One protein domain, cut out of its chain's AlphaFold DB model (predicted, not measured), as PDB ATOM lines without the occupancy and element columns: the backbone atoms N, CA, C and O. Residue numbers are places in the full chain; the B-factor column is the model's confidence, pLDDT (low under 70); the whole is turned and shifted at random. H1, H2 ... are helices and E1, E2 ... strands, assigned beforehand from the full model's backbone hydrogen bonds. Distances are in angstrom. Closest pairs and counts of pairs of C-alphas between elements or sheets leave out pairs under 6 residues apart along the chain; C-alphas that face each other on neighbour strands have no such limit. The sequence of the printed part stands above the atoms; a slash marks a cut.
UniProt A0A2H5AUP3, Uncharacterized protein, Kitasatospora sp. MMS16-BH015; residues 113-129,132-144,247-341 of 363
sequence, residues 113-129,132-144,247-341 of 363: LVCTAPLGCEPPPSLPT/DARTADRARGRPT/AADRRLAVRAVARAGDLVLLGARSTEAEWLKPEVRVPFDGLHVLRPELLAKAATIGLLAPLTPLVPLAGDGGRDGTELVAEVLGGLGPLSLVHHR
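AT A GLANCE: This is residues 113 to 129, 132 to 144 and 247 to 341 of the 363 residues of an uncharacterized protein of Kitasatospora sp. MMS16-BH015 (UniProt A0A2H5AUP3). A strongly twisted wall of five parallel strands has helices over both faces, H1 and H2 over one and H4 over the other, while residues 124 to 129 stick out. The printed part has 125 residues, with four named helices and five named strands in the order E1 H1 E2 H2 E3 H3 E4 H4 E5. The class is mixed, with under half of the residues in named elements; the whole is compact, radius of gyration of the C-alphas 15.0 A, spanning 42 by 37 by 23 A.

HOW THE PARTS SIT: The sheet runs E3, residues 281 to 284, E2, 263 to 267, E4, 300 to 304, E1, 113 to 115, and E5, 335 to 340. Within hydrogen-bond range are N 284 and O 266, 2.7 A, N 265 and O 302, 2.8 A, N 115 and O 303, 2.8 A, and N 114 and O 338, 2.8 A. H1, residues 247 to 260, is over E4 at a height over the sheet of 8.4 A, the closest C-alphas being Val 257 and Gly 302, 5.7 A. On the same face H2, residues 271 to 275, is over E2. On the opposite face H4, residues 321 to 330, runs along E4 at 2 degrees on the local plane, giving three layers: H1, sheet, H4. H3, residues 292 to 297, only grazes the sheet. E2, H2, E3 form a strand-helix-strand unit, two parallel neighbours joined through a helix, with a right-handed crossover. Each O i to N i+4 pair is within range in H1 and H4, 1 of 2 in H3 and 0 of 1 in H2, where 2 of 2 O i to N i+3 pairs are.

IN THESE COORDINATES: C-alpha 113 of E1 is at (31.174, -3.304, 23.989) and C-alpha 340 of E5 at (37.217, -1.105, 24.233). H1 measures 20.1 A, E5 15.5 A and H4 14.0 A.

THE WHOLE: Residues 130 to 131 and 145 to 246 are not printed, with C-alpha gaps of 9.4 A and 23.0 A. The link E4 to H4 is long. Residues 117 to 129, 132 to 144 and 311 to 319 have pLDDT under 70.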
ATOM      1  N   LEU A 113      29.922  -3.892  23.511       96.69
ATOM      2  CA  LEU A 113      31.174  -3.304  23.989       96.69
ATOM      3  C   LEU A 113      32.067  -4.394  24.582       96.69
ATOM      4  O   LEU A 113      31.839  -4.845  25.702       96.69
ATOM      5  N   VAL A 114      33.095  -4.810  23.851       95.00
ATOM      6  CA  VAL A 114      33.983  -5.901  24.261       95.00
ATOM      7  C   VAL A 114      35.232  -5.353  24.938       95.00
ATOM      8  O   VAL A 114      36.075  -4.724  24.300       95.00
ATOM      9  N   CYS A 115      35.380  -5.641  26.229       93.06
ATOM     10  CA  CYS A 115      36.622  -5.467  26.967       93.06
ATOM     11  C   CYS A 115      37.451  -6.751  26.851       93.06
ATOM     12  O   CYS A 115      37.160  -7.746  27.515       93.06
ATOM     13  N   THR A 116      38.488  -6.746  26.015       82.25
ATOM     14  CA  THR A 116      39.448  -7.863  25.917       82.25
ATOM     15  C   THR A 116      40.557  -7.713  26.951       82.25
ATOM     16  O   THR A 116      40.750  -6.615  27.491       82.25
ATOM     17  N   ALA A 117      41.290  -8.786  27.249       69.75
ATOM     18  CA  ALA A 117      42.403  -8.656  28.175       69.75
ATOM     19  C   ALA A 117      43.500  -7.753  27.563       69.75
ATOM     20  O   ALA A 117      43.538  -7.521  26.345       69.75
ATOM     21  N   PRO A 118      44.378  -7.169  28.397       68.19
ATOM     22  CA  PRO A 118      45.486  -6.361  27.906       68.19
ATOM     23  C   PRO A 118      46.419  -7.186  27.006       68.19
ATOM     24  O   PRO A 118      46.734  -8.335  27.310       68.19
ATOM     25  N   LEU A 119      46.913  -6.580  25.921       61.34
ATOM     26  CA  LEU A 119      47.828  -7.226  24.967       61.34
ATOM     27  C   LEU A 119      49.029  -7.881  25.672       61.34
ATOM     28  O   LEU A 119      49.664  -7.252  26.509       61.34
ATOM     29  N   GLY A 120      49.384  -9.118  25.322       59.06
ATOM     30  CA  GLY A 120      50.505  -9.833  25.956       59.06
ATOM     31  C   GLY A 120      50.187 -10.440  27.330       59.06
ATOM     32  O   GLY A 120      51.082 -10.987  27.972       59.06
ATOM     33  N   CYS A 121      48.927 -10.368  27.768       68.94
ATOM     34  CA  CYS A 121      48.372 -11.194  28.839       68.94
ATOM     35  C   CYS A 121      47.441 -12.299  28.300       68.94
ATOM     36  O   CYS A 121      46.672 -12.855  29.074       68.94
ATOM     37  N   GLU A 122      47.479 -12.599  26.997       55.44
ATOM     38  CA  GLU A 122      46.679 -13.654  26.354       55.44
ATOM     39  C   GLU A 122      47.610 -14.670  25.658       55.44
ATOM     40  O   GLU A 122      48.399 -14.259  24.802       55.44
ATOM     41  N   PRO A 123      47.549 -15.975  26.004       57.62
ATOM     42  CA  PRO A 123      46.854 -16.529  27.174       57.62
ATOM     43  C   PRO A 123      47.411 -15.934  28.485       57.62
ATOM     44  O   PRO A 123      48.555 -15.467  28.491       57.62
ATOM     45  N   PRO A 124      46.627 -15.911  29.583       57.78
ATOM     46  CA  PRO A 124      47.085 -15.368  30.859       57.78
ATOM     47  C   PRO A 124      48.404 -16.036  31.256       57.78
ATOM     48  O   PRO A 124      48.442 -17.260  31.404       57.78
ATOM     49  N   PRO A 125      49.501 -15.268  31.388       57.31
ATOM     50  CA  PRO A 125      50.783 -15.850  31.723       57.31
ATOM     51  C   PRO A 125      50.713 -16.399  33.144       57.31
ATOM     52  O   PRO A 125      50.163 -15.761  34.046       57.31
ATOM     53  N   SER A 126      51.323 -17.559  33.368       59.84
ATOM     54  CA  SER A 126      51.517 -18.054  34.725       59.84
ATOM     55  C   SER A 126      52.420 -17.077  35.481       59.84
ATOM     56  O   SER A 126      53.468 -16.657  34.970       59.84
ATOM     57  N   LEU A 127      52.055 -16.746  36.718       62.94
ATOM     58  CA  LEU A 127      53.034 -16.214  37.664       62.94
ATOM     59  C   LEU A 127      54.097 -17.301  37.927       62.94
ATOM     60  O   LEU A 127      53.755 -18.484  37.840       62.94
ATOM     61  N   PRO A 128      55.361 -16.940  38.222       51.25
ATOM     62  CA  PRO A 128      56.477 -17.893  38.336       51.25
ATOM     63  C   PRO A 128      56.225 -19.105  39.250       51.25
ATOM     64  O   PRO A 128      56.840 -20.147  39.053       51.25
ATOM     65  N   THR A 129      55.285 -18.988  40.191       55.47
ATOM     66  CA  THR A 129      54.960 -19.980  41.223       55.47
ATOM     67  C   THR A 129      53.594 -20.665  41.059       55.47
ATOM     68  O   THR A 129      53.197 -21.440  41.930       55.47
ATOM     69  N   ASP A 132      50.767 -26.106  37.547       41.94
ATOM     70  CA  ASP A 132      50.202 -26.411  36.233       41.94
ATOM     71  C   ASP A 132      48.680 -26.630  36.291       41.94
ATOM     72  O   ASP A 132      48.189 -27.741  36.496       41.94
ATOM     73  N   ALA A 133      47.895 -25.585  36.034       44.91
ATOM     74  CA  ALA A 133      46.518 -25.766  35.608       44.91
ATOM     75  C   ALA A 133      46.558 -26.140  34.124       44.91
ATOM     76  O   ALA A 133      46.593 -25.276  33.251       44.91
ATOM     77  N   ARG A 134      46.598 -27.443  33.824       40.88
ATOM     78  CA  ARG A 134      46.384 -27.945  32.463       40.88
ATOM     79  C   ARG A 134      44.971 -27.561  32.008       40.88
ATOM     80  O   ARG A 134      44.048 -28.364  32.108       40.88
ATOM     81  N   THR A 135      44.775 -26.371  31.458       40.72
ATOM     82  CA  THR A 135      43.724 -26.182  30.457       40.72
ATOM     83  C   THR A 135      44.242 -26.837  29.193       40.72
ATOM     84  O   THR A 135      44.990 -26.238  28.426       40.72
ATOM     85  N   ALA A 136      43.917 -28.118  29.019       38.59
ATOM     86  CA  ALA A 136      44.026 -28.736  27.712       38.59
ATOM     87  C   ALA A 136      43.241 -27.849  26.738       38.59
ATOM     88  O   ALA A 136      42.036 -27.667  26.925       38.59
ATOM     89  N   ASP A 137      43.908 -27.292  25.727       41.75
ATOM     90  CA  ASP A 137      43.222 -26.818  24.528       41.75
ATOM     91  C   ASP A 137      42.576 -28.064  23.901       41.75
ATOM     92  O   ASP A 137      43.213 -28.822  23.159       41.75
ATOM     93  N   ARG A 138      41.334 -28.357  24.320       45.91
ATOM     94  CA  ARG A 138      40.595 -29.576  23.952       45.91
ATOM     95  C   ARG A 138      40.414 -29.683  22.437       45.91
ATOM     96  O   ARG A 138      40.171 -30.780  21.950       45.91
ATOM     97  N   ALA A 139      40.580 -28.582  21.703       43.22
ATOM     98  CA  ALA A 139      40.456 -28.543  20.256       43.22
ATOM     99  C   ALA A 139      41.724 -28.992  19.503       43.22
ATOM    100  O   ALA A 139      41.620 -29.343  18.330       43.22
ATOM    101  N   ARG A 140      42.922 -28.980  20.118       45.69
ATOM    102  CA  ARG A 140      44.183 -29.164  19.360       45.69
ATOM    103  C   ARG A 140      45.232 -30.102  19.946       45.69
ATOM    104  O   ARG A 140      46.265 -30.285  19.308       45.69
ATOM    105  N   GLY A 141      45.015 -30.710  21.116       37.59
ATOM    106  CA  GLY A 141      45.908 -31.754  21.655       37.59
ATOM    107  C   GLY A 141      47.376 -31.332  21.851       37.59
ATOM    108  O   GLY A 141      48.228 -32.179  22.113       37.59
ATOM    109  N   ARG A 142      47.692 -30.035  21.732       36.09
ATOM    110  CA  ARG A 142      49.043 -29.484  21.838       36.09
ATOM    111  C   ARG A 142      49.113 -28.598  23.083       36.09
ATOM    112  O   ARG A 142      48.299 -27.684  23.200       36.09
ATOM    113  N   PRO A 143      50.059 -28.830  24.009       41.22
ATOM    114  CA  PRO A 143      50.295 -27.914  25.117       41.22
ATOM    115  C   PRO A 143      50.670 -26.539  24.551       41.22
ATOM    116  O   PRO A 143      51.640 -26.425  23.800       41.22
ATOM    117  N   THR A 144      49.912 -25.495  24.881       44.16
ATOM    118  CA  THR A 144      50.318 -24.114  24.588       44.16
ATOM    119  C   THR A 144      51.623 -23.811  25.334       44.16
ATOM    120  O   THR A 144      51.676 -24.046  26.545       44.16
ATOM    121  N   ALA A 247      46.986  -4.380  34.885       88.19
ATOM    122  CA  ALA A 247      45.863  -4.583  35.802       88.19
ATOM    123  C   ALA A 247      45.020  -3.305  35.964       88.19
ATOM    124  O   ALA A 247      43.793  -3.371  35.913       88.19
ATOM    125  N   ALA A 248      45.675  -2.144  36.075       90.88
ATOM    126  CA  ALA A 248      45.009  -0.842  36.112       90.88
ATOM    127  C   ALA A 248      44.285  -0.553  34.786       90.88
ATOM    128  O   ALA A 248      43.100  -0.229  34.786       90.88
ATOM    129  N   ASP A 249      44.953  -0.778  33.649       92.31
ATOM    130  CA  ASP A 249      44.365  -0.646  32.311       92.31
ATOM    131  C   ASP A 249      43.110  -1.520  32.156       92.31
ATOM    132  O   ASP A 249      42.070  -1.056  31.679       92.31
ATOM    133  N   ARG A 250      43.171  -2.783  32.602       90.75
ATOM    134  CA  ARG A 250      42.018  -3.689  32.585       90.75
ATOM    135  C   ARG A 250      40.885  -3.153  33.452       90.75
ATOM    136  O   ARG A 250      39.756  -3.076  32.976       90.75
ATOM    137  N   ARG A 251      41.165  -2.726  34.684       91.38
ATOM    138  CA  ARG A 251      40.148  -2.182  35.594       91.38
ATOM    139  C   ARG A 251      39.496  -0.913  35.045       91.38
ATOM    140  O   ARG A 251      38.278  -0.756  35.163       91.38
ATOM    141  N   LEU A 252      40.269  -0.026  34.419       92.50
ATOM    142  CA  LEU A 252      39.760   1.170  33.743       92.50
ATOM    143  C   LEU A 252      38.836   0.802  32.578       92.50
ATOM    144  O   LEU A 252      37.717   1.312  32.508       92.50
ATOM    145  N   ALA A 253      39.259  -0.129  31.722       93.81
ATOM    146  CA  ALA A 253      38.452  -0.594  30.600       93.81
ATOM    147  C   ALA A 253      37.155  -1.285  31.062       93.81
ATOM    148  O   ALA A 253      36.086  -0.999  30.523       93.81
ATOM    149  N   VAL A 254      37.217  -2.128  32.102       94.12
ATOM    150  CA  VAL A 254      36.040  -2.771  32.714       94.12
ATOM    151  C   VAL A 254      35.064  -1.716  33.237       94.12
ATOM    152  O   VAL A 254      33.878  -1.762  32.918       94.12
ATOM    153  N   ARG A 255      35.553  -0.724  33.992       93.12
ATOM    154  CA  ARG A 255      34.721   0.372  34.516       93.12
ATOM    155  C   ARG A 255      34.092   1.207  33.403       93.12
ATOM    156  O   ARG A 255      32.941   1.617  33.540       93.12
ATOM    157  N   ALA A 256      34.816   1.464  32.317       94.00
ATOM    158  CA  ALA A 256      34.289   2.194  31.168       94.00
ATOM    159  C   ALA A 256      33.175   1.408  30.458       94.00
ATOM    160  O   ALA A 256      32.106   1.966  30.210       94.00
ATOM    161  N   VAL A 257      33.375   0.106  30.216       95.44
ATOM    162  CA  VAL A 257      32.337  -0.775  29.655       95.44
ATOM    163  C   VAL A 257      31.119  -0.847  30.574       95.44
ATOM    164  O   VAL A 257      29.996  -0.705  30.101       95.44
ATOM    165  N   ALA A 258      31.325  -0.977  31.883       94.88
ATOM    166  CA  ALA A 258      30.245  -1.043  32.863       94.88
ATOM    167  C   ALA A 258      29.411   0.237  32.954       94.88
ATOM    168  O   ALA A 258      28.212   0.171  33.191       94.88
ATOM    169  N   ARG A 259      30.031   1.408  32.769       94.81
ATOM    170  CA  ARG A 259      29.317   2.695  32.743       94.81
ATOM    171  C   ARG A 259      28.504   2.897  31.467       94.81
ATOM    172  O   ARG A 259      27.529   3.636  31.497       94.81
ATOM    173  N   ALA A 260      28.938   2.302  30.359       94.75
ATOM    174  CA  ALA A 260      28.320   2.484  29.050       94.75
ATOM    175  C   ALA A 260      27.320   1.376  28.673       94.75
ATOM    176  O   ALA A 260      26.586   1.546  27.698       94.75
ATOM    177  N   GLY A 261      27.336   0.242  29.378       95.38
ATOM    178  CA  GLY A 261      26.460  -0.903  29.146       95.38
ATOM    179  C   GLY A 261      25.225  -0.895  30.040       95.38
ATOM    180  O   GLY A 261      25.316  -0.604  31.229       95.38
ATOM    181  N   ASP A 262      24.086  -1.289  29.472       96.56
ATOM    182  CA  ASP A 262      22.847  -1.538  30.219       96.56
ATOM    183  C   ASP A 262      22.942  -2.848  31.020       96.56
ATOM    184  O   ASP A 262      22.321  -3.005  32.069       96.56
ATOM    185  N   LEU A 263      23.746  -3.790  30.520       96.19
ATOM    186  CA  LEU A 263      24.165  -5.006  31.210       96.19
ATOM    187  C   LEU A 263      25.593  -5.381  30.803       96.19
ATOM    188  O   LEU A 263      26.055  -5.008  29.723       96.19
ATOM    189  N   VAL A 264      26.277  -6.151  31.646       97.38
ATOM    190  CA  VAL A 264      27.655  -6.610  31.452       97.38
ATOM    191  C   VAL A 264      27.740  -8.113  31.691       97.38
ATOM    192  O   VAL A 264      27.549  -8.576  32.815       97.38
ATOM    193  N   LEU A 265      28.071  -8.868  30.644       96.62
ATOM    194  CA  LEU A 265      28.414 -10.283  30.744       96.62
ATOM    195  C   LEU A 265      29.872 -10.440  31.171       96.62
ATOM    196  O   LEU A 265      30.770  -9.799  30.623       96.62
ATOM    197  N   LEU A 266      30.102 -11.333  32.122       93.94
ATOM    198  CA  LEU A 266      31.418 -11.718  32.624       93.94
ATOM    199  C   LEU A 266      31.403 -13.201  32.972       93.94
ATOM    200  O   LEU A 266      30.363 -13.707  33.380       93.94
ATOM    201  N   GLY A 267      32.531 -13.899  32.849       89.50
ATOM    202  CA  GLY A 267      32.589 -15.319  33.208       89.50
ATOM    203  C   GLY A 267      32.095 -15.567  34.639       89.50
ATOM    204  O   GLY A 267      32.419 -14.801  35.547       89.50
ATOM    205  N   ALA A 268      31.338 -16.646  34.856       86.00
ATOM    206  CA  ALA A 268      30.658 -16.920  36.128       86.00
ATOM    207  C   ALA A 268      31.580 -16.989  37.363       86.00
ATOM    208  O   ALA A 268      31.129 -16.804  38.491       86.00
ATOM    209  N   ARG A 269      32.877 -17.242  37.156       83.25
ATOM    210  CA  ARG A 269      33.910 -17.301  38.207       83.25
ATOM    211  C   ARG A 269      34.876 -16.112  38.179       83.25
ATOM    212  O   ARG A 269      35.932 -16.177  38.801       83.25
ATOM    213  N   SER A 270      34.560 -15.062  37.421       84.50
ATOM    214  CA  SER A 270      35.418 -13.886  37.303       84.50
ATOM    215  C   SER A 270      35.407 -13.072  38.595       84.50
ATOM    216  O   SER A 270      34.350 -12.671  39.082       84.50
ATOM    217  N   THR A 271      36.593 -12.770  39.120       83.88
ATOM    218  CA  THR A 271      36.767 -11.852  40.256       83.88
ATOM    219  C   THR A 271      36.495 -10.396  39.870       83.88
ATOM    220  O   THR A 271      36.241  -9.563  40.732       83.88
ATOM    221  N   GLU A 272      36.448 -10.078  38.571       87.75
ATOM    222  CA  GLU A 272      36.114  -8.738  38.069       87.75
ATOM    223  C   GLU A 272      34.664  -8.333  38.399       87.75
ATOM    224  O   GLU A 272      34.306  -7.159  38.301       87.75
ATOM    225  N   ALA A 273      33.838  -9.284  38.854       88.75
ATOM    226  CA  ALA A 273      32.497  -9.042  39.378       88.75
ATOM    227  C   ALA A 273      32.466  -8.046  40.549       88.75
ATOM    228  O   ALA A 273      31.437  -7.404  40.761       88.75
ATOM    229  N   GLU A 274      33.567  -7.920  41.299       88.69
ATOM    230  CA  GLU A 274      33.733  -6.961  42.400       88.69
ATOM    231  C   GLU A 274      33.863  -5.512  41.908       88.69
ATOM    232  O   GLU A 274      33.646  -4.566  42.661       88.69
ATOM    233  N   TRP A 275      34.214  -5.310  40.635       89.06
ATOM    234  CA  TRP A 275      34.365  -3.979  40.039       89.06
ATOM    235  C   TRP A 275      33.080  -3.470  39.383       89.06
ATOM    236  O   TRP A 275      33.053  -2.342  38.880       89.06
ATOM    237  N   LEU A 276      32.033  -4.295  39.372       92.69
ATOM    238  CA  LEU A 276      30.743  -4.017  38.762       92.69
ATOM    239  C   LEU A 276      29.672  -3.835  39.834       92.69
ATOM    240  O   LEU A 276      29.704  -4.476  40.883       92.69
ATOM    241  N   LYS A 277      28.672  -3.005  39.534       92.38
ATOM    242  CA  LYS A 277      27.479  -2.936  40.377       92.38
ATOM    243  C   LYS A 277      26.629  -4.209  40.192       92.38
ATOM    244  O   LYS A 277      26.557  -4.711  39.063       92.38
ATOM    245  N   PRO A 278      25.983  -4.744  41.245       92.69
ATOM    246  CA  PRO A 278      25.199  -5.975  41.151       92.69
ATOM    247  C   PRO A 278      24.063  -5.943  40.122       92.69
ATOM    248  O   PRO A 278      23.710  -6.987  39.591       92.69
ATOM    249  N   GLU A 279      23.514  -4.767  39.823       91.25
ATOM    250  CA  GLU A 279      22.329  -4.601  38.975       91.25
ATOM    251  C   GLU A 279      22.638  -4.736  37.481       91.25
ATOM    252  O   GLU A 279      21.758  -5.088  36.701       91.25
ATOM    253  N   VAL A 280      23.882  -4.455  37.076       92.38
ATOM    254  CA  VAL A 280      24.302  -4.516  35.665       92.38
ATOM    255  C   VAL A 280      25.049  -5.801  35.332       92.38
ATOM    256  O   VAL A 280      25.170  -6.151  34.161       92.38
ATOM    257  N   ARG A 281      25.588  -6.512  36.329       94.50
ATOM    258  CA  ARG A 281      26.418  -7.700  36.095       94.50
ATOM    259  C   ARG A 281      25.558  -8.939  35.840       94.50
ATOM    260  O   ARG A 281      24.637  -9.237  36.594       94.50
ATOM    261  N   VAL A 282      25.914  -9.701  34.814       95.81
ATOM    262  CA  VAL A 282      25.240 -10.943  34.426       95.81
ATOM    263  C   VAL A 282      26.304 -12.038  34.292       95.81
ATOM    264  O   VAL A 282      27.012 -12.083  33.282       95.81
ATOM    265  N   PRO A 283      26.471 -12.896  35.318       94.50
ATOM    266  CA  PRO A 283      27.397 -14.022  35.263       94.50
ATOM    267  C   PRO A 283      27.071 -14.925  34.072       94.50
ATOM    268  O   PRO A 283      25.932 -15.347  33.902       94.50
ATOM    269  N   PHE A 284      28.071 -15.199  33.244       93.06
ATOM    270  CA  PHE A 284      27.952 -16.005  32.043       93.06
ATOM    271  C   PHE A 284      28.556 -17.385  32.280       93.06
ATOM    272  O   PHE A 284      29.759 -17.528  32.516       93.06
ATOM    273  N   ASP A 285      27.709 -18.396  32.179       90.38
ATOM    274  CA  ASP A 285      28.050 -19.819  32.171       90.38
ATOM    275  C   ASP A 285      27.511 -20.547  30.925       90.38
ATOM    276  O   ASP A 285      27.919 -21.677  30.651       90.38
ATOM    277  N   GLY A 286      26.661 -19.886  30.133       89.81
ATOM    278  CA  GLY A 286      26.186 -20.332  28.830       89.81
ATOM    279  C   GLY A 286      25.138 -19.384  28.245       89.81
ATOM    280  O   GLY A 286      24.709 -18.427  28.880       89.81
ATOM    281  N   LEU A 287      24.683 -19.663  27.023       91.94
ATOM    282  CA  LEU A 287      23.729 -18.797  26.312       91.94
ATOM    283  C   LEU A 287      22.363 -18.640  26.994       91.94
ATOM    284  O   LEU A 287      21.653 -17.679  26.723       91.94
ATOM    285  N   HIS A 288      22.000 -19.565  27.877       89.62
ATOM    286  CA  HIS A 288      20.723 -19.564  28.582       89.62
ATOM    287  C   HIS A 288      20.540 -18.339  29.505       89.62
ATOM    288  O   HIS A 288      19.417 -17.916  29.776       89.62
ATOM    289  N   VAL A 289      21.636 -17.686  29.916       93.56
ATOM    290  CA  VAL A 289      21.583 -16.432  30.688       93.56
ATOM    291  C   VAL A 289      21.038 -15.255  29.869       93.56
ATOM    292  O   VAL A 289      20.536 -14.279  30.429       93.56
ATOM    293  N   LEU A 290      21.107 -15.331  28.535       94.94
ATOM    294  CA  LEU A 290      20.611 -14.299  27.628       94.94
ATOM    295  C   LEU A 290      19.098 -14.418  27.465       94.94
ATOM    296  O   LEU A 290      18.608 -14.913  26.460       94.94
ATOM    297  N   ARG A 291      18.331 -13.963  28.452       94.50
ATOM    298  CA  ARG A 291      16.866 -14.065  28.410       94.50
ATOM    299  C   ARG A 291      16.229 -12.992  27.515       94.50
ATOM    300  O   ARG A 291      16.726 -11.860  27.498       94.50
ATOM    301  N   PRO A 292      15.110 -13.281  26.821       94.31
ATOM    302  CA  PRO A 292      14.410 -12.302  25.988       94.31
ATOM    303  C   PRO A 292      14.077 -11.006  26.730       94.31
ATOM    304  O   PRO A 292      14.271  -9.924  26.181       94.31
ATOM    305  N   GLU A 293      13.636 -11.101  27.985       93.06
ATOM    306  CA  GLU A 293      13.201  -9.969  28.813       93.06
ATOM    307  C   GLU A 293      14.380  -9.105  29.270       93.06
ATOM    308  O   GLU A 293      14.265  -7.879  29.345       93.06
ATOM    309  N   LEU A 294      15.521  -9.744  29.550       93.44
ATOM    310  CA  LEU A 294      16.776  -9.072  29.878       93.44
ATOM    311  C   LEU A 294      17.295  -8.333  28.650       93.44
ATOM    312  O   LEU A 294      17.553  -7.129  28.692       93.44
ATOM    313  N   LEU A 295      17.388  -9.051  27.530       95.00
ATOM    314  CA  LEU A 295      17.835  -8.464  26.288       95.00
ATOM    315  C   LEU A 295      16.918  -7.313  25.912       95.00
ATOM    316  O   LEU A 295      17.464  -6.294  25.492       95.00
ATOM    317  N   ALA A 296      15.581  -7.460  26.009       91.62
ATOM    318  CA  ALA A 296      14.540  -6.494  25.596       91.62
ATOM    319  C   ALA A 296      14.869  -5.047  25.971       91.62
ATOM    320  O   ALA A 296      14.625  -4.133  25.186       91.62
ATOM    321  N   LYS A 297      15.464  -4.873  27.151       90.44
ATOM    322  CA  LYS A 297      15.745  -3.581  27.771       90.44
ATOM    323  C   LYS A 297      17.165  -3.067  27.508       90.44
ATOM    324  O   LYS A 297      17.433  -1.909  27.787       90.44
ATOM    325  N   ALA A 298      18.053  -3.900  26.967       94.69
ATOM    326  CA  ALA A 298      19.449  -3.560  26.725       94.69
ATOM    327  C   ALA A 298      19.698  -3.168  25.262       94.69
ATOM    328  O   ALA A 298      19.520  -3.976  24.337       94.69
ATOM    329  N   ALA A 299      20.134  -1.925  25.069       94.62
ATOM    330  CA  ALA A 299      20.617  -1.378  23.808       94.62
ATOM    331  C   ALA A 299      22.143  -1.522  23.688       94.62
ATOM    332  O   ALA A 299      22.651  -1.819  22.604       94.62
ATOM    333  N   THR A 300      22.866  -1.361  24.800       97.38
ATOM    334  CA  THR A 300      24.303  -1.624  24.901       97.38
ATOM    335  C   THR A 300      24.570  -2.785  25.851       97.38
ATOM    336  O   THR A 300      24.195  -2.746  27.018       97.38
ATOM    337  N   ILE A 301      25.283  -3.795  25.362       97.69
ATOM    338  CA  ILE A 301      25.706  -4.961  26.143       97.69
ATOM    339  C   ILE A 301      27.230  -4.929  26.266       97.69
ATOM    340  O   ILE A 301      27.933  -4.871  25.260       97.69
ATOM    341  N   GLY A 302      27.750  -4.944  27.489       97.50
ATOM    342  CA  GLY A 302      29.178  -5.080  27.766       97.50
ATOM    343  C   GLY A 302      29.597  -6.545  27.845       97.50
ATOM    344  O   GLY A 302      28.891  -7.339  28.456       97.50
ATOM    345  N   LEU A 303      30.746  -6.904  27.271       96.06
ATOM    346  CA  LEU A 303      31.373  -8.221  27.418       96.06
ATOM    347  C   LEU A 303      32.750  -8.071  28.058       96.06
ATOM    348  O   LEU A 303      33.619  -7.398  27.501       96.06
ATOM    349  N   LEU A 304      32.977  -8.725  29.195       94.06
ATOM    350  CA  LEU A 304      34.313  -8.903  29.758       94.06
ATOM    351  C   LEU A 304      34.894 -10.207  29.211       94.06
ATOM    352  O   LEU A 304      34.660 -11.283  29.753       94.06
ATOM    353  N   ALA A 305      35.610 -10.094  28.095       86.94
ATOM    354  CA  ALA A 305      36.197 -11.225  27.392       86.94
ATOM    355  C   ALA A 305      37.507 -11.703  28.061       86.94
ATOM    356  O   ALA A 305      38.195 -10.881  28.691       86.94
ATOM    357  N   PRO A 306      37.873 -12.990  27.885       84.50
ATOM    358  CA  PRO A 306      37.078 -14.030  27.216       84.50
ATOM    359  C   PRO A 306      35.913 -14.533  28.086       84.50
ATOM    360  O   PRO A 306      36.033 -14.644  29.307       84.50
ATOM    361  N   LEU A 307      34.787 -14.869  27.452       85.00
ATOM    362  CA  LEU A 307      33.679 -15.563  28.103       85.00
ATOM    363  C   LEU A 307      33.827 -17.067  27.885       85.00
ATOM    364  O   LEU A 307      33.710 -17.563  26.771       85.00
ATOM    365  N   THR A 308      34.045 -17.816  28.960       79.56
ATOM    366  CA  THR A 308      34.123 -19.280  28.896       79.56
ATOM    367  C   THR A 308      32.856 -19.892  29.495       79.56
ATOM    368  O   THR A 308      32.602 -19.682  30.684       79.56
ATOM    369  N   PRO A 309      32.056 -20.642  28.713       75.12
ATOM    370  CA  PRO A 309      30.939 -21.417  29.248       75.12
ATOM    371  C   PRO A 309      31.416 -22.422  30.308       75.12
ATOM    372  O   PRO A 309      32.494 -23.003  30.170       75.12
ATOM    373  N   LEU A 310      30.618 -22.664  31.352       71.12
ATOM    374  CA  LEU A 310      30.957 -23.678  32.367       71.12
ATOM    375  C   LEU A 310      30.788 -25.101  31.829       71.12
ATOM    376  O   LEU A 310      31.522 -26.008  32.222       71.12
ATOM    377  N   VAL A 311      29.831 -25.286  30.919       67.19
ATOM    378  CA  VAL A 311      29.584 -26.544  30.215       67.19
ATOM    379  C   VAL A 311      29.873 -26.316  28.728       67.19
ATOM    380  O   VAL A 311      29.311 -25.376  28.163       67.19
ATOM    381  N   PRO A 312      30.724 -27.140  28.081       61.41
ATOM    382  CA  PRO A 312      30.934 -27.067  26.636       61.41
ATOM    383  C   PRO A 312      29.598 -27.186  25.905       61.41
ATOM    384  O   PRO A 312      28.798 -28.069  26.226       61.41
ATOM    385  N   LEU A 313      29.332 -26.314  24.936       57.28
ATOM    386  CA  LEU A 313      28.072 -26.378  24.211       57.28
ATOM    387  C   LEU A 313      28.187 -27.495  23.169       57.28
ATOM    388  O   LEU A 313      29.141 -27.571  22.398       57.28
ATOM    389  N   ALA A 314      27.224 -28.416  23.157       49.25
ATOM    390  CA  ALA A 314      27.253 -29.542  22.230       49.25
ATOM    391  C   ALA A 314      27.322 -29.047  20.769       49.25
ATOM    392  O   ALA A 314      26.437 -28.320  20.319       49.25
ATOM    393  N   GLY A 315      28.365 -29.457  20.037       51.03
ATOM    394  CA  GLY A 315      28.570 -29.109  18.626       51.03
ATOM    395  C   GLY A 315      29.260 -27.763  18.358       51.03
ATOM    396  O   GLY A 315      29.330 -27.360  17.201       51.03
ATOM    397  N   ASP A 316      29.781 -27.074  19.381       52.50
ATOM    398  CA  ASP A 316      30.399 -25.745  19.234       52.50
ATOM    399  C   ASP A 316      31.864 -25.755  18.760       52.50
ATOM    400  O   ASP A 316      32.402 -24.702  18.431       52.50
ATOM    401  N   GLY A 317      32.523 -26.918  18.711       52.03
ATOM    402  CA  GLY A 317      33.922 -27.036  18.290       52.03
ATOM    403  C   GLY A 317      34.927 -26.291  19.182       52.03
ATOM    404  O   GLY A 317      36.039 -26.031  18.729       52.03
ATOM    405  N   GLY A 318      34.564 -25.936  20.423       56.50
ATOM    406  CA  GLY A 318      35.426 -25.179  21.337       56.50
ATOM    407  C   GLY A 318      35.472 -23.666  21.081       56.50
ATOM    408  O   GLY A 318      36.485 -23.039  21.387       56.50
ATOM    409  N   ARG A 319      34.412 -23.082  20.503       61.44
ATOM    410  CA  ARG A 319      34.282 -21.628  20.267       61.44
ATOM    411  C   ARG A 319      34.384 -20.806  21.562       61.44
ATOM    412  O   ARG A 319      33.879 -21.209  22.608       61.44
ATOM    413  N   ASP A 320      34.987 -19.617  21.465       77.19
ATOM    414  CA  ASP A 320      34.972 -18.608  22.534       77.19
ATOM    415  C   ASP A 320      33.523 -18.148  22.770       77.19
ATOM    416  O   ASP A 320      32.812 -17.772  21.833       77.19
ATOM    417  N   GLY A 321      33.067 -18.158  24.025       85.69
ATOM    418  CA  GLY A 321      31.728 -17.687  24.374       85.69
ATOM    419  C   GLY A 321      31.515 -16.223  23.989       85.69
ATOM    420  O   GLY A 321      30.384 -15.827  23.720       85.69
ATOM    421  N   THR A 322      32.584 -15.428  23.888       90.06
ATOM    422  CA  THR A 322      32.527 -14.040  23.404       90.06
ATOM    423  C   THR A 322      32.040 -13.976  21.957       90.06
ATOM    424  O   THR A 322      31.124 -13.213  21.643       90.06
ATOM    425  N   GLU A 323      32.623 -14.799  21.081       89.12
ATOM    426  CA  GLU A 323      32.251 -14.888  19.666       89.12
ATOM    427  C   GLU A 323      30.835 -15.431  19.513       89.12
ATOM    428  O   GLU A 323      30.038 -14.886  18.753       89.12
ATOM    429  N   LEU A 324      30.492 -16.452  20.301       90.12
ATOM    430  CA  LEU A 324      29.161 -17.039  20.280       90.12
ATOM    431  C   LEU A 324      28.079 -16.029  20.681       90.12
ATOM    432  O   LEU A 324      27.040 -15.952  20.031       90.12
ATOM    433  N   VAL A 325      28.309 -15.240  21.736       94.88
ATOM    434  CA  VAL A 325      27.380 -14.177  22.143       94.88
ATOM    435  C   VAL A 325      27.224 -13.146  21.023       94.88
ATOM    436  O   VAL A 325      26.100 -12.740  20.729       94.88
ATOM    437  N   ALA A 326      28.317 -12.744  20.369       94.88
ATOM    438  CA  ALA A 326      28.253 -11.822  19.236       94.88
ATOM    439  C   ALA A 326      27.444 -12.409  18.061       94.88
ATOM    440  O   ALA A 326      26.574 -11.726  17.519       94.88
ATOM    441  N   GLU A 327      27.670 -13.680  17.718       93.25
ATOM    442  CA  GLU A 327      26.963 -14.402  16.653       93.25
ATOM    443  C   GLU A 327      25.450 -14.449  16.909       93.25
ATOM    444  O   GLU A 327      24.657 -14.002  16.073       93.25
ATOM    445  N   VAL A 328      25.023 -14.923  18.086       95.44
ATOM    446  CA  VAL A 328      23.588 -15.065  18.384       95.44
ATOM    447  C   VAL A 328      22.882 -13.716  18.511       95.44
ATOM    448  O   VAL A 328      21.725 -13.595  18.106       95.44
ATOM    449  N   LEU A 329      23.561 -12.683  19.029       95.69
ATOM    450  CA  LEU A 329      22.999 -11.333  19.116       95.69
ATOM    451  C   LEU A 329      22.890 -10.663  17.742       95.69
ATOM    452  O   LEU A 329      21.942  -9.906  17.536       95.69
ATOM    453  N   GLY A 330      23.780 -10.980  16.794       93.81
ATOM    454  CA  GLY A 330      23.637 -10.579  15.388       93.81
ATOM    455  C   GLY A 330      22.400 -11.197  14.720       93.81
ATOM    456  O   GLY A 330      21.768 -10.588  13.858       93.81
ATOM    457  N   GLY A 331      21.963 -12.368  15.194       94.31
ATOM    458  CA  GLY A 331      20.677 -12.967  14.827       94.31
ATOM    459  C   GLY A 331      19.443 -12.273  15.422       94.31
ATOM    460  O   GLY A 331      18.322 -12.659  15.097       94.31
ATOM    461  N   LEU A 332      19.625 -11.274  16.297       95.00
ATOM    462  CA  LEU A 332      18.549 -10.519  16.957       95.00
ATOM    463  C   LEU A 332      18.500  -9.038  16.552       95.00
ATOM    464  O   LEU A 332      17.977  -8.198  17.296       95.00
ATOM    465  N   GLY A 333      19.036  -8.728  15.376       92.25
ATOM    466  CA  GLY A 333      19.044  -7.409  14.756       92.25
ATOM    467  C   GLY A 333      20.460  -6.907  14.470       92.25
ATOM    468  O   GLY A 333      21.429  -7.547  14.873       92.25
ATOM    469  N   PRO A 334      20.590  -5.750  13.793       91.56
ATOM    470  CA  PRO A 334      21.895  -5.181  13.476       91.56
ATOM    471  C   PRO A 334      22.751  -4.982  14.731       91.56
ATOM    472  O   PRO A 334      22.299  -4.382  15.713       91.56
ATOM    473  N   LEU A 335      23.991  -5.465  14.689       92.88
ATOM    474  CA  LEU A 335      24.903  -5.462  15.830       92.88
ATOM    475  C   LEU A 335      26.180  -4.688  15.498       92.88
ATOM    476  O   LEU A 335      26.910  -5.041  14.580       92.88
ATOM    477  N   SER A 336      26.479  -3.653  16.282       93.94
ATOM    478  CA  SER A 336      27.778  -2.978  16.242       93.94
ATOM    479  C   SER A 336      28.702  -3.584  17.293       93.94
ATOM    480  O   SER A 336      28.433  -3.471  18.489       93.94
ATOM    481  N   LEU A 337      29.786  -4.222  16.854       94.50
ATOM    482  CA  LEU A 337      30.823  -4.765  17.728       94.50
ATOM    483  C   LEU A 337      31.932  -3.725  17.927       94.50
ATOM    484  O   LEU A 337      32.575  -3.307  16.968       94.50
ATOM    485  N   VAL A 338      32.166  -3.307  19.170       94.75
ATOM    486  CA  VAL A 338      33.164  -2.289  19.516       94.75
ATOM    487  C   VAL A 338      34.119  -2.849  20.556       94.75
ATOM    488  O   VAL A 338      33.715  -3.178  21.670       94.75
ATOM    489  N   HIS A 339      35.406  -2.909  20.226       92.88
ATOM    490  CA  HIS A 339      36.440  -3.286  21.183       92.88
ATOM    491  C   HIS A 339      36.887  -2.066  21.990       92.88
ATOM    492  O   HIS A 339      37.343  -1.071  21.427       92.88
ATOM    493  N   HIS A 340      36.782  -2.151  23.316       91.75
ATOM    494  CA  HIS A 340      37.217  -1.105  24.233       91.75
ATOM    495  C   HIS A 340      38.445  -1.559  25.023       91.75
ATOM    496  O   HIS A 340      38.435  -2.599  25.685       91.75
ATOM    497  N   ARG A 341      39.516  -0.764  24.958       89.38
ATOM    498  CA  ARG A 341      40.794  -1.030  25.622       89.38
ATOM    499  C   ARG A 341      41.329   0.260  26.233       89.38
ATOM    500  O   ARG A 341      41.158   1.329  25.658       89.38
TER     501      ARG A 341